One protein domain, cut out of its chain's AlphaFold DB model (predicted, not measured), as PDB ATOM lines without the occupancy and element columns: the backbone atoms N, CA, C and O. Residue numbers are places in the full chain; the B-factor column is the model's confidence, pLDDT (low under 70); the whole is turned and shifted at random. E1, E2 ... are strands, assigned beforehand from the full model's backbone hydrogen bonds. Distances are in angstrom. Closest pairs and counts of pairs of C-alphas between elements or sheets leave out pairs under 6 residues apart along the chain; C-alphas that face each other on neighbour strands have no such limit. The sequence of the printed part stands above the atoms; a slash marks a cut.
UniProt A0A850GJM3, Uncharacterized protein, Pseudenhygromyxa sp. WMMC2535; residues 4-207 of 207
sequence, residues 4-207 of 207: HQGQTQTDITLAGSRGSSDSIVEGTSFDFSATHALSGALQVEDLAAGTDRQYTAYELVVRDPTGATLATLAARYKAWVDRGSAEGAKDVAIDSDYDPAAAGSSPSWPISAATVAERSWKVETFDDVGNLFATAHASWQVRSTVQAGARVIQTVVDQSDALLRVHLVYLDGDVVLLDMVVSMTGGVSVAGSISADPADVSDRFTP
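This is residues 4 to 207 of the 207 residues of an uncharacterized protein of Pseudenhygromyxa sp. WMMC2535 (UniProt A0A850GJM3). Picture a long sandwich: two twisted sheets of six strands lie face to face, their strands running nearly along one another and along the longest axis. One sheet runs E6, E1, E2, E11, E10, E9 and the other E3, E4, E5, E8, E7, E12, both antiparallel throughout. The printed part has 204 residues, with twelve named strands, E1 to E12 in order along the chain, and no named helix: the class is all strand. The whole is compact, with a radius of gyration of the C-alphas of 19.0 A, and its outline is a rod of 63 by 30 by 24 A.

Find C-alpha 4 at (19.604, -38.174, -47.531), where E1, residues 4 to 15, begins; it ends at C-alpha 15, (12.610, -25.846, -14.201). Read on through E2, residues 23 to 36, 42.6 A long; E3, 39 to 46; E4, 53 to 63; E5, 69 to 83, 43.4 A; and E6, 91 to 99. Then come E7, residues 115 to 126; E8, 132 to 146, 44.7 A; E9, 151 to 159; E10, 163 to 172; and E11, 175 to 191, the longest at 50.7 A. E12, residues 200 to 206, ends at C-alpha 206, (1.421, -21.830, -50.711).

Start with the hairpin E1 and E2, where N 8 and O 30 are 2.9 A apart, within hydrogen-bond range. E6, an edge strand, is E1's other neighbour, with N 9 and O 97 at 2.9 A. Beyond E2 comes E11, with N 29 and O 185 at 2.9 A. E9, E10 and E11 form a meander, each strand the antiparallel neighbour of the one before; look at N 153 and O 169, 2.8 A, and N 166 and O 182, 2.9 A. In the other sheet E3, E4 and E5 form a second meander, with N 43 and O 59 at 2.7 A and N 58 and O 75 at 2.8 A. E5 pairs with E8 through N 76 and O 141, 2.8 A. E8 pairs with E7 through N 138 and O 121, 2.9 A, and E7 with the edge strand E12 through N 118 and O 204, 2.8 A. Across the sandwich, the closest C-alphas of E2 and E8 are those of Glu 26 and Ala 136, 5.8 A apart. The best planes of the facing parts are 3 degrees apart.

The C-alphas farthest apart, of Thr 66 and Val 129, are separated by 64.8 A. The printed part has no cut. The link from E6 to E7, residues 100 to 114, is long. Confidence is under 70 at residues 18 to 19, 40 to 42, 44, 46 to 52 and 98 to 107; the mean pLDDT of the printed part is 86.0.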
ATOM      1  N   HIS A   4      19.138 -38.910 -48.700       77.94
ATOM      2  CA  HIS A   4      19.604 -38.174 -47.531       77.94
ATOM      3  C   HIS A   4      18.517 -38.175 -46.475       77.94
ATOM      4  O   HIS A   4      17.337 -38.020 -46.790       77.94
ATOM      5  N   GLN A   5      18.937 -38.316 -45.231       80.25
ATOM      6  CA  GLN A   5      18.099 -38.076 -44.074       80.25
ATOM      7  C   GLN A   5      18.734 -36.953 -43.274       80.25
ATOM      8  O   GLN A   5      19.958 -36.804 -43.293       80.25
ATOM      9  N   GLY A   6      17.900 -36.148 -42.638       77.62
ATOM     10  CA  GLY A   6      18.348 -35.177 -41.661       77.62
ATOM     11  C   GLY A   6      17.300 -35.013 -40.578       77.62
ATOM     12  O   GLY A   6      16.106 -34.977 -40.874       77.62
ATOM     13  N   GLN A   7      17.773 -34.928 -39.345       83.19
ATOM     14  CA  GLN A   7      16.976 -34.792 -38.141       83.19
ATOM     15  C   GLN A   7      17.617 -33.729 -37.245       83.19
ATOM     16  O   GLN A   7      18.819 -33.771 -36.985       83.19
ATOM     17  N   THR A   8      16.810 -32.774 -36.792       82.94
ATOM     18  CA  THR A   8      17.100 -31.954 -35.609       82.94
ATOM     19  C   THR A   8      16.042 -32.266 -34.575       82.94
ATOM     20  O   THR A   8      14.850 -32.193 -34.878       82.94
ATOM     21  N   GLN A   9      16.475 -32.526 -33.351       85.50
ATOM     22  CA  GLN A   9      15.629 -32.478 -32.170       85.50
ATOM     23  C   GLN A   9      16.149 -31.388 -31.231       85.50
ATOM     24  O   GLN A   9      17.358 -31.216 -31.077       85.50
ATOM     25  N   THR A  10      15.237 -30.641 -30.618       84.44
ATOM     26  CA  THR A  10      15.554 -29.722 -29.527       84.44
ATOM     27  C   THR A  10      14.627 -29.993 -28.365       84.44
ATOM     28  O   THR A  10      13.410 -29.954 -28.529       84.44
ATOM     29  N   ASP A  11      15.232 -30.179 -27.199       86.56
ATOM     30  CA  ASP A  11      14.534 -30.266 -25.934       86.56
ATOM     31  C   ASP A  11      14.930 -29.067 -25.051       86.56
ATOM     32  O   ASP A  11      16.074 -28.944 -24.602       86.56
ATOM     33  N   ILE A  12      13.990 -28.155 -24.784       83.56
ATOM     34  CA  ILE A  12      14.188 -27.011 -23.881       83.56
ATOM     35  C   ILE A  12      13.447 -27.272 -22.577       83.56
ATOM     36  O   ILE A  12      12.218 -27.272 -22.509       83.56
ATOM     37  N   THR A  13      14.210 -27.440 -21.502       88.75
ATOM     38  CA  THR A  13      13.676 -27.608 -20.151       88.75
ATOM     39  C   THR A  13      13.682 -26.280 -19.406       88.75
ATOM     40  O   THR A  13      14.729 -25.647 -19.263       88.75
ATOM     41  N   LEU A  14      12.534 -25.892 -18.855       88.00
ATOM     42  CA  LEU A  14      12.422 -24.810 -17.881       88.00
ATOM     43  C   LEU A  14      11.977 -25.395 -16.538       88.00
ATOM     44  O   LEU A  14      10.848 -25.868 -16.396       88.00
ATOM     45  N   ALA A  15      12.871 -25.364 -15.552       87.75
ATOM     46  CA  ALA A  15      12.610 -25.846 -14.201       87.75
ATOM     47  C   ALA A  15      12.208 -24.694 -13.270       87.75
ATOM     48  O   ALA A  15      12.747 -23.587 -13.360       87.75
ATOM     49  N   GLY A  16      11.262 -24.967 -12.371       81.69
ATOM     50  CA  GLY A  16      10.858 -24.067 -11.300       81.69
ATOM     51  C   GLY A  16      11.960 -23.865 -10.258       81.69
ATOM     52  O   GLY A  16      13.025 -24.480 -10.295       81.69
ATOM     53  N   SER A  17      11.701 -22.973  -9.304       78.06
ATOM     54  CA  SER A  17      12.703 -22.583  -8.308       78.06
ATOM     55  C   SER A  17      13.165 -23.747  -7.421       78.06
ATOM     56  O   SER A  17      12.473 -24.753  -7.256       78.06
ATOM     57  N   ARG A  18      14.346 -23.601  -6.809       67.38
ATOM     58  CA  ARG A  18      14.986 -24.633  -5.978       67.38
ATOM     59  C   ARG A  18      14.030 -25.192  -4.912       67.38
ATOM     60  O   ARG A  18      13.705 -24.502  -3.950       67.38
ATOM     61  N   GLY A  19      13.666 -26.468  -5.051       67.88
ATOM     62  CA  GLY A  19      12.750 -27.178  -4.150       67.88
ATOM     63  C   GLY A  19      11.354 -27.418  -4.730       67.88
ATOM     64  O   GLY A  19      10.620 -28.221  -4.160       67.88
ATOM     65  N   SER A  20      11.015 -26.794  -5.862       79.62
ATOM     66  CA  SER A  20       9.862 -27.187  -6.671       79.62
ATOM     67  C   SER A  20      10.211 -28.381  -7.569       79.62
ATOM     68  O   SER A  20      11.337 -28.500  -8.056       79.62
ATOM     69  N   SER A  21       9.241 -29.272  -7.771       87.81
ATOM     70  CA  SER A  21       9.277 -30.334  -8.786       87.81
ATOM     71  C   SER A  21       8.686 -29.891 -10.128       87.81
ATOM     72  O   SER A  21       8.563 -30.708 -11.036       87.81
ATOM     73  N   ASP A  22       8.268 -28.632 -10.219       91.06
ATOM     74  CA  ASP A  22       7.647 -28.052 -11.396       91.06
ATOM     75  C   ASP A  22       8.656 -27.917 -12.531       91.06
ATOM     76  O   ASP A  22       9.710 -27.291 -12.382       91.06
ATOM     77  N   SER A  23       8.325 -28.478 -13.685       91.06
ATOM     78  CA  SER A  23       9.090 -28.265 -14.905       91.06
ATOM     79  C   SER A  23       8.212 -28.390 -16.139       91.06
ATOM     80  O   SER A  23       7.178 -29.058 -16.132       91.06
ATOM     81  N   ILE A  24       8.660 -27.747 -17.209       91.62
ATOM     82  CA  ILE A  24       8.184 -27.961 -18.570       91.62
ATOM     83  C   ILE A  24       9.381 -28.386 -19.417       91.62
ATOM     84  O   ILE A  24      10.461 -27.807 -19.294       91.62
ATOM     85  N   VAL A  25       9.184 -29.386 -20.267       92.06
ATOM     86  CA  VAL A  25      10.104 -29.742 -21.346       92.06
ATOM     87  C   VAL A  25       9.360 -29.529 -22.651       92.06
ATOM     88  O   VAL A  25       8.387 -30.230 -22.935       92.06
ATOM     89  N   GLU A  26       9.790 -28.530 -23.406       90.75
ATOM     90  CA  GLU A  26       9.455 -28.368 -24.814       90.75
ATOM     91  C   GLU A  26      10.311 -29.360 -25.599       90.75
ATOM     92  O   GLU A  26      11.517 -29.382 -25.389       90.75
ATOM     93  N   GLY A  27       9.685 -30.215 -26.406       91.31
ATOM     94  CA  GLY A  27      10.371 -31.193 -27.244       91.31
ATOM     95  C   GLY A  27       9.867 -31.083 -28.671       91.31
ATOM     96  O   GLY A  27       8.740 -31.495 -28.978       91.31
ATOM     97  N   THR A  28      10.688 -30.515 -29.547       90.94
ATOM     98  CA  THR A  28      10.346 -30.299 -30.952       90.94
ATOM     99  C   THR A  28      11.383 -30.910 -31.876       90.94
ATOM    100  O   THR A  28      12.570 -31.017 -31.564       90.94
ATOM    101  N   SER A  29      10.919 -31.367 -33.038       90.69
ATOM    102  CA  SER A  29      11.783 -31.956 -34.052       90.69
ATOM    103  C   SER A  29      11.457 -31.465 -35.452       90.69
ATOM    104  O   SER A  29      10.337 -31.049 -35.777       90.69
ATOM    105  N   PHE A  30      12.474 -31.532 -36.298       89.75
ATOM    106  CA  PHE A  30      12.357 -31.423 -37.734       89.75
ATOM    107  C   PHE A  30      13.089 -32.593 -38.375       89.75
ATOM    108  O   PHE A  30      14.292 -32.756 -38.181       89.75
ATOM    109  N   ASP A  31      12.367 -33.365 -39.177       90.62
ATOM    110  CA  ASP A  31      12.876 -34.571 -39.817       90.62
ATOM    111  C   ASP A  31      12.597 -34.520 -41.313       90.62
ATOM    112  O   ASP A  31      11.485 -34.187 -41.731       90.62
ATOM    113  N   PHE A  32      13.557 -34.913 -42.143       87.62
ATOM    114  CA  PHE A  32      13.309 -35.131 -43.562       87.62
ATOM    115  C   PHE A  32      14.017 -36.370 -44.097       87.62
ATOM    116  O   PHE A  32      15.111 -36.736 -43.672       87.62
ATOM    117  N   SER A  33      13.394 -36.992 -45.094       88.56
ATOM    118  CA  SER A  33      13.987 -38.037 -45.923       88.56
ATOM    119  C   SER A  33      13.806 -37.643 -47.378       88.56
ATOM    120  O   SER A  33      12.673 -37.477 -47.821       88.56
ATOM    121  N   ALA A  34      14.908 -37.497 -48.108       85.44
ATOM    122  CA  ALA A  34      14.949 -36.982 -49.468       85.44
ATOM    123  C   ALA A  34      15.686 -37.945 -50.405       85.44
ATOM    124  O   ALA A  34      16.881 -38.188 -50.241       85.44
ATOM    125  N   THR A  35      14.991 -38.448 -51.416       85.62
ATOM    126  CA  THR A  35      15.521 -39.325 -52.461       85.62
ATOM    127  C   THR A  35      15.611 -38.552 -53.774       85.62
ATOM    128  O   THR A  35      14.636 -37.945 -54.204       85.62
ATOM    129  N   HIS A  36      16.770 -38.559 -54.435       82.56
ATOM    130  CA  HIS A  36      16.997 -37.738 -55.632       82.56
ATOM    131  C   HIS A  36      17.603 -38.519 -56.800       82.56
ATOM    132  O   HIS A  36      18.247 -39.561 -56.638       82.56
ATOM    133  N   ALA A  37      17.339 -38.042 -58.014       76.56
ATOM    134  CA  ALA A  37      17.731 -38.734 -59.239       76.56
ATOM    135  C   ALA A  37      19.198 -38.505 -59.642       76.56
ATOM    136  O   ALA A  37      19.761 -39.318 -60.376       76.56
ATOM    137  N   LEU A  38      19.807 -37.406 -59.186       81.19
ATOM    138  CA  LEU A  38      21.104 -36.901 -59.654       81.19
ATOM    139  C   LEU A  38      22.027 -36.545 -58.477       81.19
ATOM    140  O   LEU A  38      21.927 -37.145 -57.414       81.19
ATOM    141  N   SER A  39      22.993 -35.638 -58.656       77.56
ATOM    142  CA  SER A  39      23.849 -35.211 -57.549       77.56
ATOM    143  C   SER A  39      23.066 -34.291 -56.606       77.56
ATOM    144  O   SER A  39      22.477 -33.297 -57.029       77.56
ATOM    145  N   GLY A  40      23.052 -34.639 -55.319       65.56
ATOM    146  CA  GLY A  40      22.482 -33.831 -54.246       65.56
ATOM    147  C   GLY A  40      23.579 -33.309 -53.324       65.56
ATOM    148  O   GLY A  40      24.501 -34.050 -52.982       65.56
ATOM    149  N   ALA A  41      23.485 -32.043 -52.927       69.75
ATOM    150  CA  ALA A  41      24.353 -31.440 -51.918       69.75
ATOM    151  C   ALA A  41      23.496 -30.891 -50.773       69.75
ATOM    152  O   ALA A  41      22.752 -29.932 -50.972       69.75
ATOM    153  N   LEU A  42      23.595 -31.514 -49.595       69.12
ATOM    154  CA  LEU A  42      22.959 -31.049 -48.362       69.12
ATOM    155  C   LEU A  42      23.895 -30.064 -47.638       69.12
ATOM    156  O   LEU A  42      25.078 -30.354 -47.471       69.12
ATOM    157  N   GLN A  43      23.373 -28.913 -47.228       74.69
ATOM    158  CA  GLN A  43      24.026 -27.871 -46.431       74.69
ATOM    159  C   GLN A  43      23.197 -27.642 -45.173       74.69
ATOM    160  O   GLN A  43      21.971 -27.579 -45.273       74.69
ATOM    161  N   VAL A  44      23.838 -27.521 -44.008       66.25
ATOM    162  CA  VAL A  44      23.120 -27.383 -42.734       66.25
ATOM    163  C   VAL A  44      23.865 -26.457 -41.794       66.25
ATOM    164  O   VAL A  44      25.065 -26.609 -41.606       66.25
ATOM    165  N   GLU A  45      23.149 -25.516 -41.192       70.81
ATOM    166  CA  GLU A  45      23.714 -24.521 -40.292       70.81
ATOM    167  C   GLU A  45      22.856 -24.365 -39.030       70.81
ATOM    168  O   GLU A  45      21.637 -24.189 -39.111       70.81
ATOM    169  N   ASP A  46      23.512 -24.399 -37.869       64.19
ATOM    170  CA  ASP A  46      22.963 -23.939 -36.593       64.19
ATOM    171  C   ASP A  46      23.310 -22.453 -36.425       64.19
ATOM    172  O   ASP A  46      24.486 -22.081 -36.433       64.19
ATOM    173  N   LEU A  47      22.293 -21.593 -36.308       59.53
ATOM    174  CA  LEU A  47      22.491 -20.141 -36.201       59.53
ATOM    175  C   LEU A  47      22.433 -19.609 -34.764       59.53
ATOM    176  O   LEU A  47      22.584 -18.398 -34.581       59.53
ATOM    177  N   ALA A  48      22.168 -20.445 -33.754       58.47
ATOM    178  CA  ALA A  48      21.885 -19.956 -32.400       58.47
ATOM    179  C   ALA A  48      22.291 -20.912 -31.257       58.47
ATOM    180  O   ALA A  48      21.655 -20.915 -30.194       58.47
ATOM    181  N   ALA A  49      23.374 -21.672 -31.444       58.69
ATOM    182  CA  ALA A  49      23.921 -22.585 -30.441       58.69
ATOM    183  C   ALA A  49      24.036 -21.944 -29.041       58.69
ATOM    184  O   ALA A  49      24.662 -20.894 -28.860       58.69
ATOM    185  N   GLY A  50      23.450 -22.596 -28.031       50.50
ATOM    186  CA  GLY A  50      23.591 -22.211 -26.621       50.50
ATOM    187  C   GLY A  50      22.814 -20.969 -26.169       50.50
ATOM    188  O   GLY A  50      23.067 -20.470 -25.072       50.50
ATOM    189  N   THR A  51      21.878 -20.459 -26.974       60.72
ATOM    190  CA  THR A  51      20.917 -19.430 -26.535       60.72
ATOM    191  C   THR A  51      19.576 -20.054 -26.148       60.72
ATOM    192  O   THR A  51      19.293 -21.174 -26.556       60.72
ATOM    193  N   ASP A  52      18.713 -19.329 -25.428       61.59
ATOM    194  CA  ASP A  52      17.326 -19.718 -25.088       61.59
ATOM    195  C   ASP A  52      16.405 -19.934 -26.309       61.59
ATOM    196  O   ASP A  52      15.208 -20.192 -26.170       61.59
ATOM    197  N   ARG A  53      16.970 -19.818 -27.515       75.69
ATOM    198  CA  ARG A  53      16.323 -19.971 -28.808       75.69
ATOM    199  C   ARG A  53      17.212 -20.826 -29.696       75.69
ATOM    200  O   ARG A  53      18.312 -20.416 -30.047       75.69
ATOM    201  N   GLN A  54      16.729 -21.983 -30.111       78.88
ATOM    202  CA  GLN A  54      17.433 -22.818 -31.074       78.88
ATOM    203  C   GLN A  54      16.956 -22.497 -32.482       78.88
ATOM    204  O   GLN A  54      15.777 -22.203 -32.697       78.88
ATOM    205  N   TYR A  55      17.882 -22.493 -33.437       82.06
ATOM    206  CA  TYR A  55      17.576 -22.256 -34.839       82.06
ATOM    207  C   TYR A  55      18.455 -23.126 -35.727       82.06
ATOM    208  O   TYR A  55      19.680 -23.016 -35.690       82.06
ATOM    209  N   THR A  56      17.828 -23.893 -36.612       79.75
ATOM    210  CA  THR A  56      18.524 -24.699 -37.619       79.75
ATOM    211  C   THR A  56      17.995 -24.377 -39.008       79.75
ATOM    212  O   THR A  56      16.789 -24.210 -39.214       79.75
ATOM    213  N   ALA A  57      18.897 -24.301 -39.982       82.62
ATOM    214  CA  ALA A  57      18.563 -24.180 -41.392       82.62
ATOM    215  C   ALA A  57      19.185 -25.314 -42.207       82.62
ATOM    216  O   ALA A  57      20.351 -25.647 -42.032       82.62
ATOM    217  N   TYR A  58      18.413 -25.835 -43.153       81.25
ATOM    218  CA  TYR A  58      18.811 -26.868 -44.097       81.25
ATOM    219  C   TYR A  58      18.640 -26.366 -45.519       81.25
ATOM    220  O   TYR A  58      17.674 -25.665 -45.824       81.25
ATOM    221  N   GLU A  59      19.519 -26.802 -46.407       85.75
ATOM    222  CA  GLU A  59      19.342 -26.675 -47.843       85.75
ATOM    223  C   GLU A  59      19.816 -27.948 -48.546       85.75
ATOM    224  O   GLU A  59      20.961 -28.357 -48.391       85.75
ATOM    225  N   LEU A  60      18.959 -28.567 -49.352       84.75
ATOM    226  CA  LEU A  60      19.333 -29.639 -50.268       84.75
ATOM    227  C   LEU A  60      19.175 -29.142 -51.701       84.75
ATOM    228  O   LEU A  60      18.068 -28.824 -52.134       84.75
ATOM    229  N   VAL A  61      20.278 -29.117 -52.448       85.81
ATOM    230  CA  VAL A  61      20.297 -28.699 -53.855       85.81
ATOM    231  C   VAL A  61      20.542 -29.910 -54.746       85.81
ATOM    232  O   VAL A  61      21.565 -30.582 -54.603       85.81
ATOM    233  N   VAL A  62      19.636 -30.163 -55.689       86.38
ATOM    234  CA  VAL A  62      19.796 -31.172 -56.746       86.38
ATOM    235  C   VAL A  62      20.314 -30.490 -58.004       86.38
ATOM    236  O   VAL A  62      19.740 -29.491 -58.453       86.38
ATOM    237  N   ARG A  63      21.396 -31.020 -58.579       87.50
ATOM    238  CA  ARG A  63      22.052 -30.452 -59.764       87.50
ATOM    239  C   ARG A  63      22.129 -31.444 -60.918       87.50
ATOM    240  O   ARG A  63      22.147 -32.657 -60.721       87.50
ATOM    241  N   ASP A  64      22.194 -30.908 -62.128       84.38
ATOM    242  CA  ASP A  64      22.472 -31.680 -63.336       84.38
ATOM    243  C   ASP A  64      23.987 -31.963 -63.504       84.38
ATOM    244  O   ASP A  64      24.812 -31.445 -62.742       84.38
ATOM    245  N   PRO A  65      24.395 -32.768 -64.506       84.56
ATOM    246  CA  PRO A  65      25.811 -33.034 -64.773       84.56
ATOM    247  C   PRO A  65      26.641 -31.801 -65.165       84.56
ATOM    248  O   PRO A  65      27.868 -31.858 -65.108       84.56
ATOM    249  N   THR A  66      26.002 -30.702 -65.580       87.44
ATOM    250  CA  THR A  66      26.669 -29.431 -65.910       87.44
ATOM    251  C   THR A  66      26.844 -28.523 -64.687       87.44
ATOM    252  O   THR A  66      27.576 -27.537 -64.750       87.44
ATOM    253  N   GLY A  67      26.219 -28.879 -63.558       83.06
ATOM    254  CA  GLY A  67      26.230 -28.133 -62.303       83.06
ATOM    255  C   GLY A  67      25.048 -27.173 -62.127       83.06
ATOM    256  O   GLY A  67      24.995 -26.474 -61.108       83.06
ATOM    257  N   ALA A  68      24.101 -27.134 -63.067       86.38
ATOM    258  CA  ALA A  68      22.908 -26.300 -62.980       86.38
ATOM    259  C   ALA A  68      21.940 -26.831 -61.912       86.38
ATOM    260  O   ALA A  68      21.741 -28.039 -61.788       86.38
ATOM    261  N   THR A  69      21.340 -25.932 -61.127       87.56
ATOM    262  CA  THR A  69      20.349 -26.297 -60.105       87.56
ATOM    263  C   THR A  69      19.026 -26.679 -60.760       87.56
ATOM    264  O   THR A  69      18.421 -25.867 -61.456       87.56
ATOM    265  N   LEU A  70      18.562 -27.893 -60.481       88.44
ATOM    266  CA  LEU A  70      17.286 -28.421 -60.958       88.44
ATOM    267  C   LEU A  70      16.172 -28.242 -59.929       88.44
ATOM    268  O   LEU A  70      15.030 -27.955 -60.286       88.44
ATOM    269  N   ALA A  71      16.510 -28.422 -58.655       88.25
ATOM    270  CA  ALA A  71      15.591 -28.280 -57.542       88.25
ATOM    271  C   ALA A  71      16.347 -27.896 -56.271       88.25
ATOM    272  O   ALA A  71      17.459 -28.378 -56.040       88.25
ATOM    273  N   THR A  72      15.711 -27.088 -55.432       88.31
ATOM    274  CA  THR A  72      16.177 -26.824 -54.072       88.31
ATOM    275  C   THR A  72      15.058 -27.117 -53.088       88.31
ATOM    276  O   THR A  72      13.901 -26.745 -53.289       88.31
ATOM    277  N   LEU A  73      15.422 -27.762 -51.992       88.88
ATOM    278  CA  LEU A  73      14.702 -27.698 -50.737       88.88
ATOM    279  C   LEU A  73      15.472 -26.769 -49.811       88.88
ATOM    280  O   LEU A  73      16.669 -26.964 -49.633       88.88
ATOM    281  N   ALA A  74      14.784 -25.850 -49.153       89.31
ATOM    282  CA  ALA A  74      15.317 -25.174 -47.985       89.31
ATOM    283  C   ALA A  74      14.334 -25.309 -46.821       89.31
ATOM    284  O   ALA A  74      13.131 -25.121 -47.002       89.31
ATOM    285  N   ALA A  75      14.838 -25.621 -45.634       88.69
ATOM    286  CA  ALA A  75      14.034 -25.695 -44.425       88.69
ATOM    287  C   ALA A  75      14.638 -24.851 -43.307       88.69
ATOM    288  O   ALA A  75      15.852 -24.691 -43.217       88.69
ATOM    289  N   ARG A  76      13.777 -24.287 -42.469       87.62
ATOM    290  CA  ARG A  76      14.138 -23.571 -41.252       87.62
ATOM    291  C   ARG A  76      13.280 -24.069 -40.121       87.62
ATOM    292  O   ARG A  76      12.082 -24.285 -40.290       87.62
ATOM    293  N   TYR A  77      13.917 -24.185 -38.979       88.06
ATOM    294  CA  TYR A  77      13.328 -24.641 -37.748       88.06
ATOM    295  C   TYR A  77      13.813 -23.730 -36.627       88.06
ATOM    296  O   TYR A  77      14.981 -23.341 -36.596       88.06
ATOM    297  N   LYS A  78      12.894 -23.348 -35.744       90.00
ATOM    298  CA  LYS A  78      13.194 -22.546 -34.566       90.00
ATOM    299  C   LYS A  78      12.357 -23.026 -33.390       90.00
ATOM    300  O   LYS A  78      11.144 -23.136 -33.556       90.00
ATOM    301  N   ALA A  79      12.982 -23.193 -32.231       90.38
ATOM    302  CA  ALA A  79      12.338 -23.561 -30.971       90.38
ATOM    303  C   ALA A  79      12.788 -22.631 -29.838       90.38
ATOM    304  O   ALA A  79      13.927 -22.154 -29.844       90.38
ATOM    305  N   TRP A  80      11.885 -22.290 -28.919       90.44
ATOM    306  CA  TRP A  80      12.198 -21.480 -27.737       90.44
ATOM    307  C   TRP A  80      11.138 -21.617 -26.645       90.44
ATOM    308  O   TRP A  80       9.987 -21.961 -26.912       90.44
ATOM    309  N   VAL A  81      11.515 -21.269 -25.413       89.75
ATOM    310  CA  VAL A  81      10.596 -21.198 -24.270       89.75
ATOM    311  C   VAL A  81      10.649 -19.806 -23.656       89.75
ATOM    312  O   VAL A  81      11.706 -19.343 -23.228       89.75
ATOM    313  N   ASP A  82       9.496 -19.148 -23.572       90.19
ATOM    314  CA  ASP A  82       9.342 -17.876 -22.874       90.19
ATOM    315  C   ASP A  82       8.917 -18.121 -21.417       90.19
ATOM    316  O   ASP A  82       8.050 -18.945 -21.108       90.19
ATOM    317  N   ARG A  83       9.538 -17.394 -20.481       88.81
ATOM    318  CA  ARG A  83       9.197 -17.479 -19.054       88.81
ATOM    319  C   ARG A  83       7.854 -16.802 -18.793       88.81
ATOM    320  O   ARG A  83       7.663 -15.646 -19.163       88.81
ATOM    321  N   GLY A  84       6.968 -17.488 -18.079       86.56
ATOM    322  CA  GLY A  84       5.696 -16.929 -17.629       86.56
ATOM    323  C   GLY A  84       5.795 -16.120 -16.332       86.56
ATOM    324  O   GLY A  84       6.856 -16.051 -15.701       86.56
ATOM    325  N   SER A  85       4.667 -15.535 -15.924       85.06
ATOM    326  CA  SER A  85       4.511 -14.668 -14.751       85.06
ATOM    327  C   SER A  85       4.503 -15.379 -13.392       85.06
ATOM    328  O   SER A  85       4.571 -14.688 -12.379       85.06
ATOM    329  N   ALA A  86       4.400 -16.712 -13.345       83.38
ATOM    330  CA  ALA A  86       4.456 -17.477 -12.096       83.38
ATOM    331  C   ALA A  86       5.762 -17.189 -11.332       83.38
ATOM    332  O   ALA A  86       6.833 -17.112 -11.948       83.38
ATOM    333  N   GLU A  87       5.655 -17.014 -10.012       76.62
ATOM    334  CA  GLU A  87       6.747 -16.559  -9.149       76.62
ATOM    335  C   GLU A  87       7.910 -17.563  -9.054       76.62
ATOM    336  O   GLU A  87       7.767 -18.766  -9.264       76.62
ATOM    337  N   GLY A  88       9.086 -17.049  -8.684       74.94
ATOM    338  CA  GLY A  88      10.292 -17.844  -8.457       74.94
ATOM    339  C   GLY A  88      11.312 -17.762  -9.592       74.94
ATOM    340  O   GLY A  88      11.012 -17.428 -10.738       74.94
ATOM    341  N   ALA A  89      12.571 -18.043  -9.249       76.69
ATOM    342  CA  ALA A  89      13.623 -18.200 -10.245       76.69
ATOM    343  C   ALA A  89      13.330 -19.427 -11.120       76.69
ATOM    344  O   ALA A  89      12.852 -20.439 -10.610       76.69
ATOM    345  N   LYS A  90      13.630 -19.323 -12.416       80.94
ATOM    346  CA  LYS A  90      13.481 -20.413 -13.380       80.94
ATOM    347  C   LYS A  90      14.813 -20.660 -14.068       80.94
ATOM    348  O   LYS A  90      15.425 -19.708 -14.570       80.94
ATOM    349  N   ASP A  91      15.221 -21.917 -14.094       83.56
ATOM    350  CA  ASP A  91      16.456 -22.359 -14.731       83.56
ATOM    351  C   ASP A  91      16.129 -22.962 -16.100       83.56
ATOM    352  O   ASP A  91      15.162 -23.710 -16.234       83.56
ATOM    353  N   VAL A  92      16.912 -22.596 -17.118       83.25
ATOM    354  CA  VAL A  92      16.752 -23.080 -18.497       83.25
ATOM    355  C   VAL A  92      17.899 -24.033 -18.809       83.25
ATOM    356  O   VAL A  92      19.061 -23.666 -18.633       83.25
ATOM    357  N   ALA A  93      17.571 -25.221 -19.301       83.94
ATOM    358  CA  ALA A  93      18.511 -26.164 -19.894       83.94
ATOM    359  C   ALA A  93      18.056 -26.502 -21.316       83.94
ATOM    360  O   ALA A  93      16.858 -26.539 -21.587       83.94
ATOM    361  N   ILE A  94      19.009 -26.715 -22.219       81.25
ATOM    362  CA  ILE A  94      18.747 -26.980 -23.635       81.25
ATOM    363  C   ILE A  94      19.596 -28.166 -24.047       81.25
ATOM    364  O   ILE A  94      20.808 -28.150 -23.811       81.25
ATOM    365  N   ASP A  95      18.953 -29.153 -24.654       81.62
ATOM    366  CA  ASP A  95      19.592 -30.291 -25.294       81.62
ATOM    367  C   ASP A  95      19.204 -30.314 -26.775       81.62
ATOM    368  O   ASP A  95      18.044 -30.092 -27.124       81.62
ATOM    369  N   SER A  96      20.183 -30.516 -27.649       75.69
ATOM    370  CA  SER A  96      19.981 -30.477 -29.097       75.69
ATOM    371  C   SER A  96      20.761 -31.607 -29.744       75.69
ATOM    372  O   SER A  96      21.993 -31.608 -29.715       75.69
ATOM    373  N   ASP A  97      20.036 -32.502 -30.407       76.31
ATOM    374  CA  ASP A  97      20.606 -33.581 -31.201       76.31
ATOM    375  C   ASP A  97      20.432 -33.284 -32.690       76.31
ATOM    376  O   ASP A  97      19.369 -32.859 -33.156       76.31
ATOM    377  N   TYR A  98      21.508 -33.500 -33.446       69.50
ATOM    378  CA  TYR A  98      21.562 -33.191 -34.866       69.50
ATOM    379  C   TYR A  98      22.296 -34.274 -35.662       69.50
ATOM    380  O   TYR A  98      23.470 -34.556 -35.406       69.50
ATOM    381  N   ASP A  99      21.628 -34.849 -36.664       67.25
ATOM    382  CA  ASP A  99      22.182 -35.897 -37.530       67.25
ATOM    383  C   ASP A  99      21.713 -35.700 -38.983       67.25
ATOM    384  O   ASP A  99      20.503 -35.632 -39.215       67.25
ATOM    385  N   PRO A 100      22.611 -35.603 -39.988       59.72
ATOM    386  CA  PRO A 100      24.076 -35.654 -39.927       59.72
ATOM    387  C   PRO A 100      24.708 -34.295 -39.666       59.72
ATOM    388  O   PRO A 100      24.233 -33.297 -40.199       59.72
ATOM    389  N   ALA A 101      25.843 -34.277 -38.952       55.19
ATOM    390  CA  ALA A 101      26.640 -33.079 -38.672       55.19
ATOM    391  C   ALA A 101      26.806 -32.155 -39.898       55.19
ATOM    392  O   ALA A 101      26.955 -32.615 -41.032       55.19
ATOM    393  N   ALA A 102      26.795 -30.840 -39.656       55.28
ATOM    394  CA  ALA A 102      26.814 -29.812 -40.692       55.28
ATOM    395  C   ALA A 102      27.926 -30.037 -41.738       55.28
ATOM    396  O   ALA A 102      29.111 -30.069 -41.408       55.28
ATOM    397  N   ALA A 103      27.548 -30.148 -43.017       49.97
ATOM    398  CA  ALA A 103      28.488 -30.298 -44.135       49.97
ATOM    399  C   ALA A 103      29.039 -28.952 -44.665       49.97
ATOM    400  O   ALA A 103      29.939 -28.944 -45.506       49.97
ATOM    401  N   GLY A 104      28.505 -27.820 -44.186       56.84
ATOM    402  CA  GLY A 104      28.849 -26.451 -44.589       56.84
ATOM    403  C   GLY A 104      27.857 -25.433 -44.008       56.84
ATOM    404  O   GLY A 104      26.763 -25.816 -43.624       56.84
ATOM    405  N   SER A 105      28.216 -24.147 -43.935       56.31
ATOM    406  CA  SER A 105      27.511 -23.116 -43.143       56.31
ATOM    407  C   SER A 105      26.825 -22.032 -43.990       56.31
ATOM    408  O   SER A 105      26.926 -20.844 -43.690       56.31
ATOM    409  N   SER A 106      26.271 -22.370 -45.155       63.09
ATOM    410  CA  SER A 106      25.649 -21.350 -46.021       63.09
ATOM    411  C   SER A 106      24.446 -21.882 -46.799       63.09
ATOM    412  O   SER A 106      24.471 -21.850 -48.032       63.09
ATOM    413  N   PRO A 107      23.389 -22.367 -46.116       67.69
ATOM    414  CA  PRO A 107      22.126 -22.663 -46.770       67.69
ATOM    415  C   PRO A 107      21.595 -21.391 -47.435       67.69
ATOM    416  O   PRO A 107      21.286 -20.386 -46.783       67.69
ATOM    417  N   SER A 108      21.492 -21.423 -48.759       72.12
ATOM    418  CA  SER A 108      20.899 -20.338 -49.519       72.12
ATOM    419  C   SER A 108      19.382 -20.397 -49.338       72.12
ATOM    420  O   SER A 108      18.723 -21.410 -49.564       72.12
ATOM    421  N   TRP A 109      18.803 -19.314 -48.827       78.44
ATOM    422  CA  TRP A 109      17.360 -19.254 -48.639       78.44
ATOM    423  C   TRP A 109      16.696 -18.791 -49.935       78.44
ATOM    424  O   TRP A 109      16.981 -17.673 -50.380       78.44
ATOM    425  N   PRO A 110      15.800 -19.581 -50.551       78.88
ATOM    426  CA  PRO A 110      15.173 -19.184 -51.798       78.88
ATOM    427  C   PRO A 110      14.272 -17.962 -51.574       78.88
ATOM    428  O   PRO A 110      13.333 -17.976 -50.768       78.88
ATOM    429  N   ILE A 111      14.577 -16.888 -52.311       76.06
ATOM    430  CA  ILE A 111      13.825 -15.622 -52.287       76.06
ATOM    431  C   ILE A 111      12.460 -15.797 -52.967       76.06
ATOM    432  O   ILE A 111      11.469 -15.236 -52.508       76.06
ATOM    433  N   SER A 112      12.407 -16.613 -54.024       83.31
ATOM    434  CA  SER A 112      11.190 -16.973 -54.751       83.31
ATOM    435  C   SER A 112      11.017 -18.484 -54.688       83.31
ATOM    436  O   SER A 112      11.780 -19.210 -55.323       83.31
ATOM    437  N   ALA A 113      10.050 -18.947 -53.900       86.44
ATOM    438  CA  ALA A 113       9.741 -20.363 -53.754       86.44
ATOM    439  C   ALA A 113       8.637 -20.771 -54.738       86.44
ATOM    440  O   ALA A 113       7.725 -19.987 -54.988       86.44
ATOM    441  N   ALA A 114       8.741 -21.983 -55.279       89.50
ATOM    442  CA  ALA A 114       7.653 -22.634 -55.994       89.50
ATOM    443  C   ALA A 114       6.561 -23.033 -55.002       89.50
ATOM    444  O   ALA A 114       5.429 -22.635 -55.189       89.50
ATOM    445  N   THR A 115       6.909 -23.718 -53.906       91.25
ATOM    446  CA  THR A 115       5.957 -24.016 -52.828       91.25
ATOM    447  C   THR A 115       6.507 -23.656 -51.457       91.25
ATOM    448  O   THR A 115       7.723 -23.596 -51.239       91.25
ATOM    449  N   VAL A 116       5.591 -23.425 -50.519       92.88
ATOM    450  CA  VAL A 116       5.873 -23.138 -49.114       92.88
ATOM    451  C   VAL A 116       4.952 -23.972 -48.223       92.88
ATOM    452  O   VAL A 116       3.743 -24.041 -48.462       92.88
ATOM    453  N   ALA A 117       5.519 -24.555 -47.171       94.62
ATOM    454  CA  ALA A 117       4.790 -25.136 -46.050       94.62
ATOM    455  C   ALA A 117       5.332 -24.543 -44.746       94.62
ATOM    456  O   ALA A 117       6.533 -24.596 -44.489       94.62
ATOM    457  N   GLU A 118       4.459 -23.952 -43.946       95.62
ATOM    458  CA  GLU A 118       4.783 -23.312 -42.673       95.62
ATOM    459  C   GLU A 118       3.925 -23.914 -41.569       95.62
ATOM    460  O   GLU A 118       2.737 -24.155 -41.782       95.62
ATOM    461  N   ARG A 119       4.522 -24.082 -40.391       96.94
ATOM    462  CA  ARG A 119       3.825 -24.422 -39.153       96.94
ATOM    463  C   ARG A 119       4.313 -23.525 -38.031       96.94
ATOM    464  O   ARG A 119       5.517 -23.378 -37.837       96.94
ATOM    465  N   SER A 120       3.380 -22.956 -37.284       97.19
ATOM    466  CA  SER A 120       3.617 -22.321 -35.991       97.19
ATOM    467  C   SER A 120       2.900 -23.132 -34.926       97.19
ATOM    468  O   SER A 120       1.736 -23.488 -35.103       97.19
ATOM    469  N   TRP A 121       3.588 -23.395 -33.826       97.25
ATOM    470  CA  TRP A 121       3.098 -24.196 -32.715       97.25
ATOM    471  C   TRP A 121       3.435 -23.509 -31.399       97.25
ATOM    472  O   TRP A 121       4.528 -22.954 -31.240       97.25
ATOM    473  N   LYS A 122       2.483 -23.513 -30.471       97.12
ATOM    474  CA  LYS A 122       2.620 -22.868 -29.169       97.12
ATOM    475  C   LYS A 122       1.831 -23.643 -28.119       97.12
ATOM    476  O   LYS A 122       0.703 -24.041 -28.382       97.12
ATOM    477  N   VAL A 123       2.392 -23.790 -26.923       97.62
ATOM    478  CA  VAL A 123       1.695 -24.332 -25.747       97.62
ATOM    479  C   VAL A 123       1.954 -23.432 -24.549       97.62
ATOM    480  O   VAL A 123       3.102 -23.110 -24.245       97.62
ATOM    481  N   GLU A 124       0.889 -23.038 -23.861       97.19
ATOM    482  CA  GLU A 124       0.967 -22.343 -22.578       97.19
ATOM    483  C   GLU A 124       0.855 -23.346 -21.432       97.19
ATOM    484  O   GLU A 124       0.158 -24.356 -21.520       97.19
ATOM    485  N   THR A 125       1.572 -23.073 -20.348       95.88
ATOM    486  CA  THR A 125       1.530 -23.880 -19.129       95.88
ATOM    487  C   THR A 125       1.229 -23.003 -17.930       95.88
ATOM    488  O   THR A 125       1.673 -21.856 -17.882       95.88
ATOM    489  N   PHE A 126       0.500 -23.536 -16.957       95.12
ATOM    490  CA  PHE A 126      -0.008 -22.793 -15.808       95.12
ATOM    491  C   PHE A 126       0.299 -23.523 -14.504       95.12
ATOM    492  O   PHE A 126       0.266 -24.751 -14.472       95.12
ATOM    493  N   ASP A 127       0.605 -22.770 -13.448       91.25
ATOM    494  CA  ASP A 127       0.719 -23.312 -12.091       91.25
ATOM    495  C   ASP A 127      -0.663 -23.672 -11.497       91.25
ATOM    496  O   ASP A 127      -1.711 -23.447 -12.110       91.25
ATOM    497  N   ASP A 128      -0.677 -24.235 -10.289       88.81
ATOM    498  CA  ASP A 128      -1.888 -24.705  -9.602       88.81
ATOM    499  C   ASP A 128      -2.882 -23.596  -9.227       88.81
ATOM    500  O   ASP A 128      -4.051 -23.873  -8.940       88.81
ATOM    501  N   VAL A 129      -2.437 -22.342  -9.243       89.69
ATOM    502  CA  VAL A 129      -3.257 -21.155  -8.981       89.69
ATOM    503  C   VAL A 129      -3.623 -20.390 -10.260       89.69
ATOM    504  O   VAL A 129      -4.357 -19.402 -10.186       89.69
ATOM    505  N   GLY A 130      -3.188 -20.869 -11.430       90.25
ATOM    506  CA  GLY A 130      -3.566 -20.357 -12.748       90.25
ATOM    507  C   GLY A 130      -2.682 -19.232 -13.299       90.25
ATOM    508  O   GLY A 130      -3.085 -18.559 -14.248       90.25
ATOM    509  N   ASN A 131      -1.490 -18.996 -12.746       93.44
ATOM    510  CA  ASN A 131      -0.521 -18.083 -13.351       93.44
ATOM    511  C   ASN A 131       0.225 -18.777 -14.490       93.44
ATOM    512  O   ASN A 131       0.585 -19.948 -14.386       93.44
ATOM    513  N   LEU A 132       0.551 -18.027 -15.548       93.94
ATOM    514  CA  LEU A 132       1.375 -18.535 -16.643       93.94
ATOM    515  C   LEU A 132       2.749 -18.955 -16.104       93.94
ATOM    516  O   LEU A 132       3.531 -18.121 -15.645       93.94
ATOM    517  N   PHE A 133       3.073 -20.237 -16.189       92.56
ATOM    518  CA  PHE A 133       4.379 -20.763 -15.831       92.56
ATOM    519  C   PHE A 133       5.384 -20.553 -16.965       92.56
ATOM    520  O   PHE A 133       6.454 -19.977 -16.744       92.56
ATOM    521  N   ALA A 134       5.034 -20.953 -18.183       93.31
ATOM    522  CA  ALA A 134       5.878 -20.815 -19.364       93.31
ATOM    523  C   ALA A 134       5.069 -20.948 -20.650       93.31
ATOM    524  O   ALA A 134       3.987 -21.540 -20.646       93.31
ATOM    525  N   THR A 135       5.655 -20.482 -21.748       94.50
ATOM    526  CA  THR A 135       5.135 -20.717 -23.093       94.50
ATOM    527  C   THR A 135       6.202 -21.394 -23.940       94.50
ATOM    528  O   THR A 135       7.279 -20.840 -24.144       94.50
ATOM    529  N   ALA A 136       5.904 -22.594 -24.429       94.19
ATOM    530  CA  ALA A 136       6.728 -23.313 -25.390       94.19
ATOM    531  C   ALA A 136       6.349 -22.901 -26.813       94.19
ATOM    532  O   ALA A 136       5.163 -22.754 -27.123       94.19
ATOM    533  N   HIS A 137       7.343 -22.728 -27.677       95.00
ATOM    534  CA  HIS A 137       7.158 -22.281 -29.048       95.00
ATOM    535  C   HIS A 137       8.012 -23.076 -30.022       95.00
ATOM    536  O   HIS A 137       9.197 -23.300 -29.782       95.00
ATOM    537  N   ALA A 138       7.439 -23.354 -31.190       94.62
ATOM    538  CA  ALA A 138       8.209 -23.766 -32.347       94.62
ATOM    539  C   ALA A 138       7.624 -23.239 -33.655       94.62
ATOM    540  O   ALA A 138       6.420 -23.010 -33.803       94.62
ATOM    541  N   SER A 139       8.509 -23.031 -34.621       94.94
ATOM    542  CA  SER A 139       8.141 -22.655 -35.977       94.94
ATOM    543  C   SER A 139       8.982 -23.412 -36.986       94.94
ATOM    544  O   SER A 139      10.209 -23.457 -36.867       94.94
ATOM    545  N   TRP A 140       8.321 -23.922 -38.017       95.00
ATOM    546  CA  TRP A 140       8.943 -24.599 -39.139       95.00
ATOM    547  C   TRP A 140       8.524 -23.930 -40.435       95.00
ATOM    548  O   TRP A 140       7.377 -23.515 -40.607       95.00
ATOM    549  N   GLN A 141       9.458 -23.857 -41.371       93.81
ATOM    550  CA  GLN A 141       9.193 -23.399 -42.720       93.81
ATOM    551  C   GLN A 141       9.989 -24.245 -43.695       93.81
ATOM    552  O   GLN A 141      11.203 -24.373 -43.571       93.81
ATOM    553  N   VAL A 142       9.307 -24.759 -44.705       92.88
ATOM    554  CA  VAL A 142       9.893 -25.446 -45.847       92.88
ATOM    555  C   VAL A 142       9.583 -24.636 -47.091       92.88
ATOM    556  O   VAL A 142       8.450 -24.203 -47.300       92.88
ATOM    557  N   ARG A 143      10.599 -24.424 -47.920       92.69
ATOM    558  CA  ARG A 143      10.494 -23.797 -49.233       92.69
ATOM    559  C   ARG A 143      11.098 -24.706 -50.280       92.69
ATOM    560  O   ARG A 143      12.175 -25.264 -50.081       92.69
ATOM    561  N   SER A 144      10.423 -24.802 -51.411       90.62
ATOM    562  CA  SER A 144      10.912 -25.531 -52.572       90.62
ATOM    563  C   SER A 144      11.181 -24.579 -53.732       90.62
ATOM    564  O   SER A 144      10.508 -23.563 -53.884       90.62
ATOM    565  N   THR A 145      12.151 -24.902 -54.581       90.56
ATOM    566  CA  THR A 145      12.277 -24.325 -55.923       90.56
ATOM    567  C   THR A 145      12.498 -25.439 -56.932       90.56
ATOM    568  O   THR A 145      13.048 -26.492 -56.607       90.56
ATOM    569  N   VAL A 146      12.066 -25.196 -58.164       91.12
ATOM    570  CA  VAL A 146      12.309 -26.062 -59.319       91.12
ATOM    571  C   VAL A 146      12.757 -25.220 -60.502       91.12
ATOM    572  O   VAL A 146      12.431 -24.035 -60.591       91.12
ATOM    573  N   GLN A 147      13.502 -25.836 -61.413       89.88
ATOM    574  CA  GLN A 147      13.831 -25.239 -62.700       89.88
ATOM    575  C   GLN A 147      12.573 -24.899 -63.518       89.88
ATOM    576  O   GLN A 147      11.486 -25.435 -63.299       89.88
ATOM    577  N   ALA A 148      12.726 -24.018 -64.506       86.38
ATOM    578  CA  ALA A 148      11.629 -23.645 -65.391       86.38
ATOM    579  C   ALA A 148      11.068 -24.869 -66.142       86.38
ATOM    580  O   ALA A 148      11.824 -25.671 -66.681       86.38
ATOM    581  N   GLY A 149       9.738 -24.991 -66.192       85.25
ATOM    582  CA  GLY A 149       9.042 -26.110 -66.845       85.25
ATOM    583  C   GLY A 149       8.846 -27.348 -65.962       85.25
ATOM    584  O   GLY A 149       7.985 -28.171 -66.270       85.25
ATOM    585  N   ALA A 150       9.564 -27.445 -64.839       91.88
ATOM    586  CA  ALA A 150       9.317 -28.446 -63.810       91.88
ATOM    587  C   ALA A 150       8.186 -28.006 -62.857       91.88
ATOM    588  O   ALA A 150       7.757 -26.850 -62.848       91.88
ATOM    589  N   ARG A 151       7.680 -28.949 -62.055       92.69
ATOM    590  CA  ARG A 151       6.610 -28.720 -61.070       92.69
ATOM    591  C   ARG A 151       6.908 -29.404 -59.741       92.69
ATOM    592  O   ARG A 151       7.632 -30.394 -59.702       92.69
ATOM    593  N   VAL A 152       6.286 -28.911 -58.675       92.94
ATOM    594  CA  VAL A 152       6.288 -29.545 -57.351       92.94
ATOM    595  C   VAL A 152       4.860 -29.928 -56.991       92.94
ATOM    596  O   VAL A 152       3.935 -29.143 -57.182       92.94
ATOM    597  N   ILE A 153       4.677 -31.139 -56.478       93.38
ATOM    598  CA  ILE A 153       3.432 -31.594 -55.864       93.38
ATOM    599  C   ILE A 153       3.651 -31.591 -54.356       93.38
ATOM    600  O   ILE A 153       4.535 -32.290 -53.868       93.38
ATOM    601  N   GLN A 154       2.845 -30.815 -53.633       94.25
ATOM    602  CA  GLN A 154       2.849 -30.756 -52.175       94.25
ATOM    603  C   GLN A 154       1.595 -31.435 -51.627       94.25
ATOM    604  O   GLN A 154       0.479 -31.013 -51.928       94.25
ATOM    605  N   THR A 155       1.784 -32.461 -50.803       95.38
ATOM    606  CA  THR A 155       0.700 -33.244 -50.202       95.38
ATOM    607  C   THR A 155       0.855 -33.261 -48.688       95.38
ATOM    608  O   THR A 155       1.914 -33.625 -48.184       95.38
ATOM    609  N   VAL A 156      -0.195 -32.900 -47.950       96.19
ATOM    610  CA  VAL A 156      -0.245 -33.135 -46.500       96.19
ATOM    611  C   VAL A 156      -0.554 -34.614 -46.280       96.19
ATOM    612  O   VAL A 156      -1.586 -35.105 -46.731       96.19
ATOM    613  N   VAL A 157       0.372 -35.327 -45.645       96.69
ATOM    614  CA  VAL A 157       0.282 -36.773 -45.388       96.69
ATOM    615  C   VAL A 157      -0.374 -37.045 -44.041       96.69
ATOM    616  O   VAL A 157      -1.161 -37.979 -43.923       96.69
ATOM    617  N   ASP A 158      -0.026 -36.245 -43.035       96.94
ATOM    618  CA  ASP A 158      -0.527 -36.370 -41.669       96.94
ATOM    619  C   ASP A 158      -0.556 -34.988 -41.008       96.94
ATOM    620  O   ASP A 158       0.314 -34.151 -41.277       96.94
ATOM    621  N   GLN A 159      -1.563 -34.745 -40.174       97.00
ATOM    622  CA  GLN A 159      -1.770 -33.467 -39.505       97.00
ATOM    623  C   GLN A 159      -2.528 -33.667 -38.189       97.00
ATOM    624  O   GLN A 159      -3.659 -34.150 -38.163       97.00
ATOM    625  N   SER A 160      -1.903 -33.246 -37.098       97.19
ATOM    626  CA  SER A 160      -2.476 -33.157 -35.757       97.19
ATOM    627  C   SER A 160      -1.907 -31.934 -35.039       97.19
ATOM    628  O   SER A 160      -1.085 -31.209 -35.602       97.19
ATOM    629  N   ASP A 161      -2.275 -31.731 -33.778       94.75
ATOM    630  CA  ASP A 161      -1.707 -30.661 -32.951       94.75
ATOM    631  C   ASP A 161      -0.209 -30.871 -32.668       94.75
ATOM    632  O   ASP A 161       0.541 -29.912 -32.504       94.75
ATOM    633  N   ALA A 162       0.265 -32.120 -32.698       94.38
ATOM    634  CA  ALA A 162       1.658 -32.474 -32.428       94.38
ATOM    635  C   ALA A 162       2.497 -32.721 -33.691       94.38
ATOM    636  O   ALA A 162       3.718 -32.754 -33.606       94.38
ATOM    637  N   LEU A 163       1.879 -32.909 -34.859       96.44
ATOM    638  CA  LEU A 163       2.582 -33.329 -36.073       96.44
ATOM    639  C   LEU A 163       2.023 -32.645 -37.317       96.44
ATOM    640  O   LEU A 163       0.817 -32.668 -37.546       96.44
ATOM    641  N   LEU A 164       2.910 -32.147 -38.173       97.31
ATOM    642  CA  LEU A 164       2.634 -31.936 -39.592       97.31
ATOM    643  C   LEU A 164       3.622 -32.746 -40.423       97.31
ATOM    644  O   LEU A 164       4.833 -32.568 -40.300       97.31
ATOM    645  N   ARG A 165       3.108 -33.602 -41.306       97.25
ATOM    646  CA  ARG A 165       3.911 -34.340 -42.281       97.25
ATOM    647  C   ARG A 165       3.523 -33.949 -43.696       97.25
ATOM    648  O   ARG A 165       2.365 -34.084 -44.089       97.25
ATOM    649  N   VAL A 166       4.503 -33.515 -44.479       95.94
ATOM    650  CA  VAL A 166       4.321 -33.084 -45.869       95.94
ATOM    651  C   VAL A 166       5.178 -33.943 -46.790       95.94
ATOM    652  O   VAL A 166       6.354 -34.175 -46.522       95.94
ATOM    653  N   HIS A 167       4.590 -34.401 -47.890       95.44
ATOM    654  CA  HIS A 167       5.275 -35.068 -48.991       95.44
ATOM    655  C   HIS A 167       5.405 -34.102 -50.167       95.44
ATOM    656  O   HIS A 167       4.424 -33.488 -50.591       95.44
ATOM    657  N   LEU A 168       6.627 -33.943 -50.662       93.81
ATOM    658  CA  LEU A 168       7.007 -33.035 -51.732       93.81
ATOM    659  C   LEU A 168       7.649 -33.844 -52.860       93.81
ATOM    660  O   LEU A 168       8.701 -34.454 -52.672       93.81
ATOM    661  N   VAL A 169       7.027 -33.827 -54.039       94.06
ATOM    662  CA  VAL A 169       7.523 -34.530 -55.232       94.06
ATOM    663  C   VAL A 169       7.806 -33.528 -56.338       94.06
ATOM    664  O   VAL A 169       6.917 -32.803 -56.780       94.06
ATOM    665  N   TYR A 170       9.047 -33.505 -56.801       92.44
ATOM    666  CA  TYR A 170       9.569 -32.571 -57.786       92.44
ATOM    667  C   TYR A 170       9.706 -33.314 -59.113       92.44
ATOM    668  O   TYR A 170      10.380 -34.344 -59.190       92.44
ATOM    669  N   LEU A 171       9.065 -32.795 -60.155       92.81
ATOM    670  CA  LEU A 171       8.908 -33.463 -61.442       92.81
ATOM    671  C   LEU A 171       9.391 -32.572 -62.582       92.81
ATOM    672  O   LEU A 171       8.970 -31.420 -62.681       92.81
ATOM    673  N   ASP A 172      10.183 -33.138 -63.488       90.69
ATOM    674  CA  ASP A 172      10.439 -32.583 -64.818       90.69
ATOM    675  C   ASP A 172       9.768 -33.483 -65.864       90.69
ATOM    676  O   ASP A 172      10.148 -34.640 -66.058       90.69
ATOM    677  N   GLY A 173       8.676 -32.994 -66.457       90.56
ATOM    678  CA  GLY A 173       7.738 -33.839 -67.199       90.56
ATOM    679  C   GLY A 173       7.137 -34.933 -66.305       90.56
ATOM    680  O   GLY A 173       6.344 -34.628 -65.406       90.56
ATOM    681  N   ASP A 174       7.527 -36.183 -66.567       89.06
ATOM    682  CA  ASP A 174       7.142 -37.386 -65.807       89.06
ATOM    683  C   ASP A 174       8.310 -37.976 -64.989       89.06
ATOM    684  O   ASP A 174       8.166 -39.012 -64.340       89.06
ATOM    685  N   VAL A 175       9.482 -37.334 -65.014       89.31
ATOM    686  CA  VAL A 175      10.673 -37.785 -64.288       89.31
ATOM    687  C   VAL A 175      10.687 -37.174 -62.891       89.31
ATOM    688  O   VAL A 175      10.666 -35.954 -62.743       89.31
ATOM    689  N   VAL A 176      10.774 -38.017 -61.858       90.75
ATOM    690  CA  VAL A 176      10.981 -37.583 -60.468       90.75
ATOM    691  C   VAL A 176      12.435 -37.169 -60.280       90.75
ATOM    692  O   VAL A 176      13.340 -37.989 -60.428       90.75
ATOM    693  N   LEU A 177      12.656 -35.900 -59.945       88.00
ATOM    694  CA  LEU A 177      13.982 -35.346 -59.665       88.00
ATOM    695  C   LEU A 177      14.331 -35.419 -58.177       88.00
ATOM    696  O   LEU A 177      15.476 -35.712 -57.822       88.00
ATOM    697  N   LEU A 178      13.340 -35.154 -57.329       89.31
ATOM    698  CA  LEU A 178      13.439 -35.156 -55.875       89.31
ATOM    699  C   LEU A 178      12.097 -35.615 -55.297       89.31
ATOM    700  O   LEU A 178      11.048 -35.085 -55.652       89.31
ATOM    701  N   ASP A 179      12.145 -36.602 -54.419       91.94
ATOM    702  CA  ASP A 179      11.017 -37.111 -53.647       91.94
ATOM    703  C   ASP A 179      11.374 -36.959 -52.174       91.94
ATOM    704  O   ASP A 179      12.450 -37.391 -51.755       91.94
ATOM    705  N   MET A 180      10.522 -36.296 -51.401       91.19
ATOM    706  CA  MET A 180      10.852 -36.002 -50.024       91.19
ATOM    707  C   MET A 180       9.650 -35.991 -49.096       91.19
ATOM    708  O   MET A 180       8.639 -35.353 -49.364       91.19
ATOM    709  N   VAL A 181       9.825 -36.605 -47.931       94.00
ATOM    710  CA  VAL A 181       8.903 -36.491 -46.802       94.00
ATOM    711  C   VAL A 181       9.556 -35.655 -45.713       94.00
ATOM    712  O   VAL A 181      10.697 -35.917 -45.342       94.00
ATOM    713  N   VAL A 182       8.821 -34.675 -45.199       93.69
ATOM    714  CA  VAL A 182       9.227 -33.804 -44.096       93.69
ATOM    715  C   VAL A 182       8.232 -33.946 -42.953       93.69
ATOM    716  O   VAL A 182       7.027 -33.952 -43.202       93.69
ATOM    717  N   SER A 183       8.717 -34.047 -41.719       95.50
ATOM    718  CA  SER A 183       7.908 -34.052 -40.499       95.50
ATOM    719  C   SER A 183       8.320 -32.898 -39.585       95.50
ATOM    720  O   SER A 183       9.502 -32.618 -39.409       95.50
ATOM    721  N   MET A 184       7.321 -32.219 -39.032       95.62
ATOM    722  CA  MET A 184       7.444 -31.114 -38.087       95.62
ATOM    723  C   MET A 184       6.694 -31.531 -36.828       95.62
ATOM    724  O   MET A 184       5.463 -31.635 -36.864       95.62
ATOM    725  N   THR A 185       7.421 -31.820 -35.754       95.81
ATOM    726  CA  THR A 185       6.840 -32.408 -34.542       95.81
ATOM    727  C   THR A 185       6.970 -31.437 -33.384       95.81
ATOM    728  O   THR A 185       8.064 -30.949 -33.125       95.81
ATOM    729  N   GLY A 186       5.872 -31.167 -32.680       94.75
ATOM    730  CA  GLY A 186       5.866 -30.365 -31.461       94.75
ATOM    731  C   GLY A 186       5.238 -31.114 -30.297       94.75
ATOM    732  O   GLY A 186       4.210 -31.773 -30.450       94.75
ATOM    733  N   GLY A 187       5.857 -30.997 -29.129       94.62
ATOM    734  CA  GLY A 187       5.392 -31.621 -27.906       94.62
ATOM    735  C   GLY A 187       5.817 -30.832 -26.678       94.62
ATOM    736  O   GLY A 187       6.821 -30.125 -26.675       94.62
ATOM    737  N   VAL A 188       5.030 -30.968 -25.615       94.62
ATOM    738  CA  VAL A 188       5.385 -30.503 -24.276       94.62
ATOM    739  C   VAL A 188       5.107 -31.627 -23.293       94.62
ATOM    740  O   VAL A 188       4.076 -32.298 -23.368       94.62
ATOM    741  N   SER A 189       6.019 -31.805 -22.348       94.56
ATOM    742  CA  SER A 189       5.759 -32.554 -21.124       94.56
ATOM    743  C   SER A 189       5.886 -31.625 -19.923       94.56
ATOM    744  O   SER A 189       6.722 -30.723 -19.910       94.56
ATOM    745  N   VAL A 190       5.025 -31.818 -18.928       94.06
ATOM    746  CA  VAL A 190       5.029 -31.047 -17.681       94.06
ATOM    747  C   VAL A 190       5.161 -31.986 -16.491       94.06
ATOM    748  O   VAL A 190       4.698 -33.129 -16.535       94.06
ATOM    749  N   ALA A 191       5.791 -31.505 -15.427       93.75
ATOM    750  CA  ALA A 191       5.919 -32.204 -14.156       93.75
ATOM    751  C   ALA A 191       5.516 -31.295 -12.988       93.75
ATOM    752  O   ALA A 191       5.477 -30.072 -13.118       93.75
ATOM    753  N   GLY A 192       5.237 -31.913 -11.838       91.19
ATOM    754  CA  GLY A 192       4.823 -31.208 -10.629       91.19
ATOM    755  C   GLY A 192       3.340 -30.848 -10.643       91.19
ATOM    756  O   GLY A 192       2.493 -31.685 -10.954       91.19
ATOM    757  N   SER A 193       3.043 -29.616 -10.252       90.62
ATOM    758  CA  SER A 193       1.694 -29.051 -10.148       90.62
ATOM    759  C   SER A 193       1.279 -28.215 -11.362       90.62
ATOM    760  O   SER A 193       0.200 -27.629 -11.360       90.62
ATOM    761  N   ILE A 194       2.111 -28.176 -12.405       93.56
ATOM    762  CA  ILE A 194       1.828 -27.449 -13.644       93.56
ATOM    763  C   ILE A 194       0.899 -28.254 -14.557       93.56
ATOM    764  O   ILE A 194       1.062 -29.465 -14.723       93.56
ATOM    765  N   SER A 195      -0.009 -27.560 -15.240       95.44
ATOM    766  CA  SER A 195      -0.780 -28.087 -16.370       95.44
ATOM    767  C   SER A 195      -0.412 -27.399 -17.683       95.44
ATOM    768  O   SER A 195      -0.089 -26.214 -17.689       95.44
ATOM    769  N   ALA A 196      -0.505 -28.124 -18.798       96.19
ATOM    770  CA  ALA A 196      -0.377 -27.576 -20.145       96.19
ATOM    771  C   ALA A 196      -1.752 -27.435 -20.803       96.19
ATOM    772  O   ALA A 196      -2.564 -28.363 -20.736       96.19
ATOM    773  N   ASP A 197      -1.980 -26.303 -21.458       96.75
ATOM    774  CA  ASP A 197      -3.128 -26.124 -22.340       96.75
ATOM    775  C   ASP A 197      -2.943 -26.911 -23.652       96.75
ATOM    776  O   ASP A 197      -1.825 -27.318 -23.995       96.75
ATOM    777  N   PRO A 198      -4.030 -27.146 -24.414       96.00
ATOM    778  CA  PRO A 198      -3.926 -27.632 -25.785       96.00
ATOM    779  C   PRO A 198      -3.027 -26.728 -26.637       96.00
ATOM    780  O   PRO A 198      -2.924 -25.527 -26.394       96.00
ATOM    781  N   ALA A 199      -2.396 -27.299 -27.660       96.44
ATOM    782  CA  ALA A 199      -1.519 -26.525 -28.523       96.44
ATOM    783  C   ALA A 199      -2.300 -25.587 -29.453       96.44
ATOM    784  O   ALA A 199      -3.221 -26.003 -30.155       96.44
ATOM    785  N   ASP A 200      -1.847 -24.339 -29.530       97.38
ATOM    786  CA  ASP A 200      -2.225 -23.400 -30.575       97.38
ATOM    787  C   ASP A 200      -1.392 -23.704 -31.828       97.38
ATOM    788  O   ASP A 200      -0.171 -23.494 -31.851       97.38
ATOM    789  N   VAL A 201      -2.047 -24.184 -32.886       97.56
ATOM    790  CA  VAL A 201      -1.387 -24.582 -34.137       97.56
ATOM    791  C   VAL A 201      -1.910 -23.779 -35.317       97.56
ATOM    792  O   VAL A 201      -3.115 -23.628 -35.513       97.56
ATOM    793  N   SER A 202      -0.988 -23.280 -36.137       97.69
ATOM    794  CA  SER A 202      -1.299 -22.600 -37.392       97.69
ATOM    795  C   SER A 202      -0.413 -23.136 -38.504       97.69
ATOM    796  O   SER A 202       0.808 -22.987 -38.454       97.69
ATOM    797  N   ASP A 203      -1.043 -23.733 -39.513       97.12
ATOM    798  CA  ASP A 203      -0.375 -24.251 -40.701       97.12
ATOM    799  C   ASP A 203      -0.733 -23.392 -41.922       97.12
ATOM    800  O   ASP A 203      -1.895 -23.034 -42.142       97.12
ATOM    801  N   ARG A 204       0.264 -23.069 -42.749       96.25
ATOM    802  CA  ARG A 204       0.080 -22.309 -43.990       96.25
ATOM    803  C   ARG A 204       0.769 -23.003 -45.152       96.25
ATOM    804  O   ARG A 204       1.945 -23.347 -45.088       96.25
ATOM    805  N   PHE A 205       0.050 -23.110 -46.265       93.88
ATOM    806  CA  PHE A 205       0.540 -23.721 -47.494       93.88
ATOM    807  C   PHE A 205       0.391 -22.751 -48.663       93.88
ATOM    808  O   PHE A 205      -0.659 -22.135 -48.831       93.88
ATOM    809  N   THR A 206       1.446 -22.605 -49.463       89.94
ATOM    810  CA  THR A 206       1.421 -21.830 -50.711       89.94
ATOM    811  C   THR A 206       1.940 -22.724 -51.838       89.94
ATOM    812  O   THR A 206       3.062 -23.213 -51.705       89.94
ATOM    813  N   PRO A 207       1.136 -23.005 -52.874       76.81
ATOM    814  CA  PRO A 207       1.562 -23.763 -54.046       76.81
ATOM    815  C   PRO A 207       2.319 -22.909 -55.068       76.81
ATOM    816  O   PRO A 207       2.285 -21.659 -54.945       76.81
TER     817      PRO A 207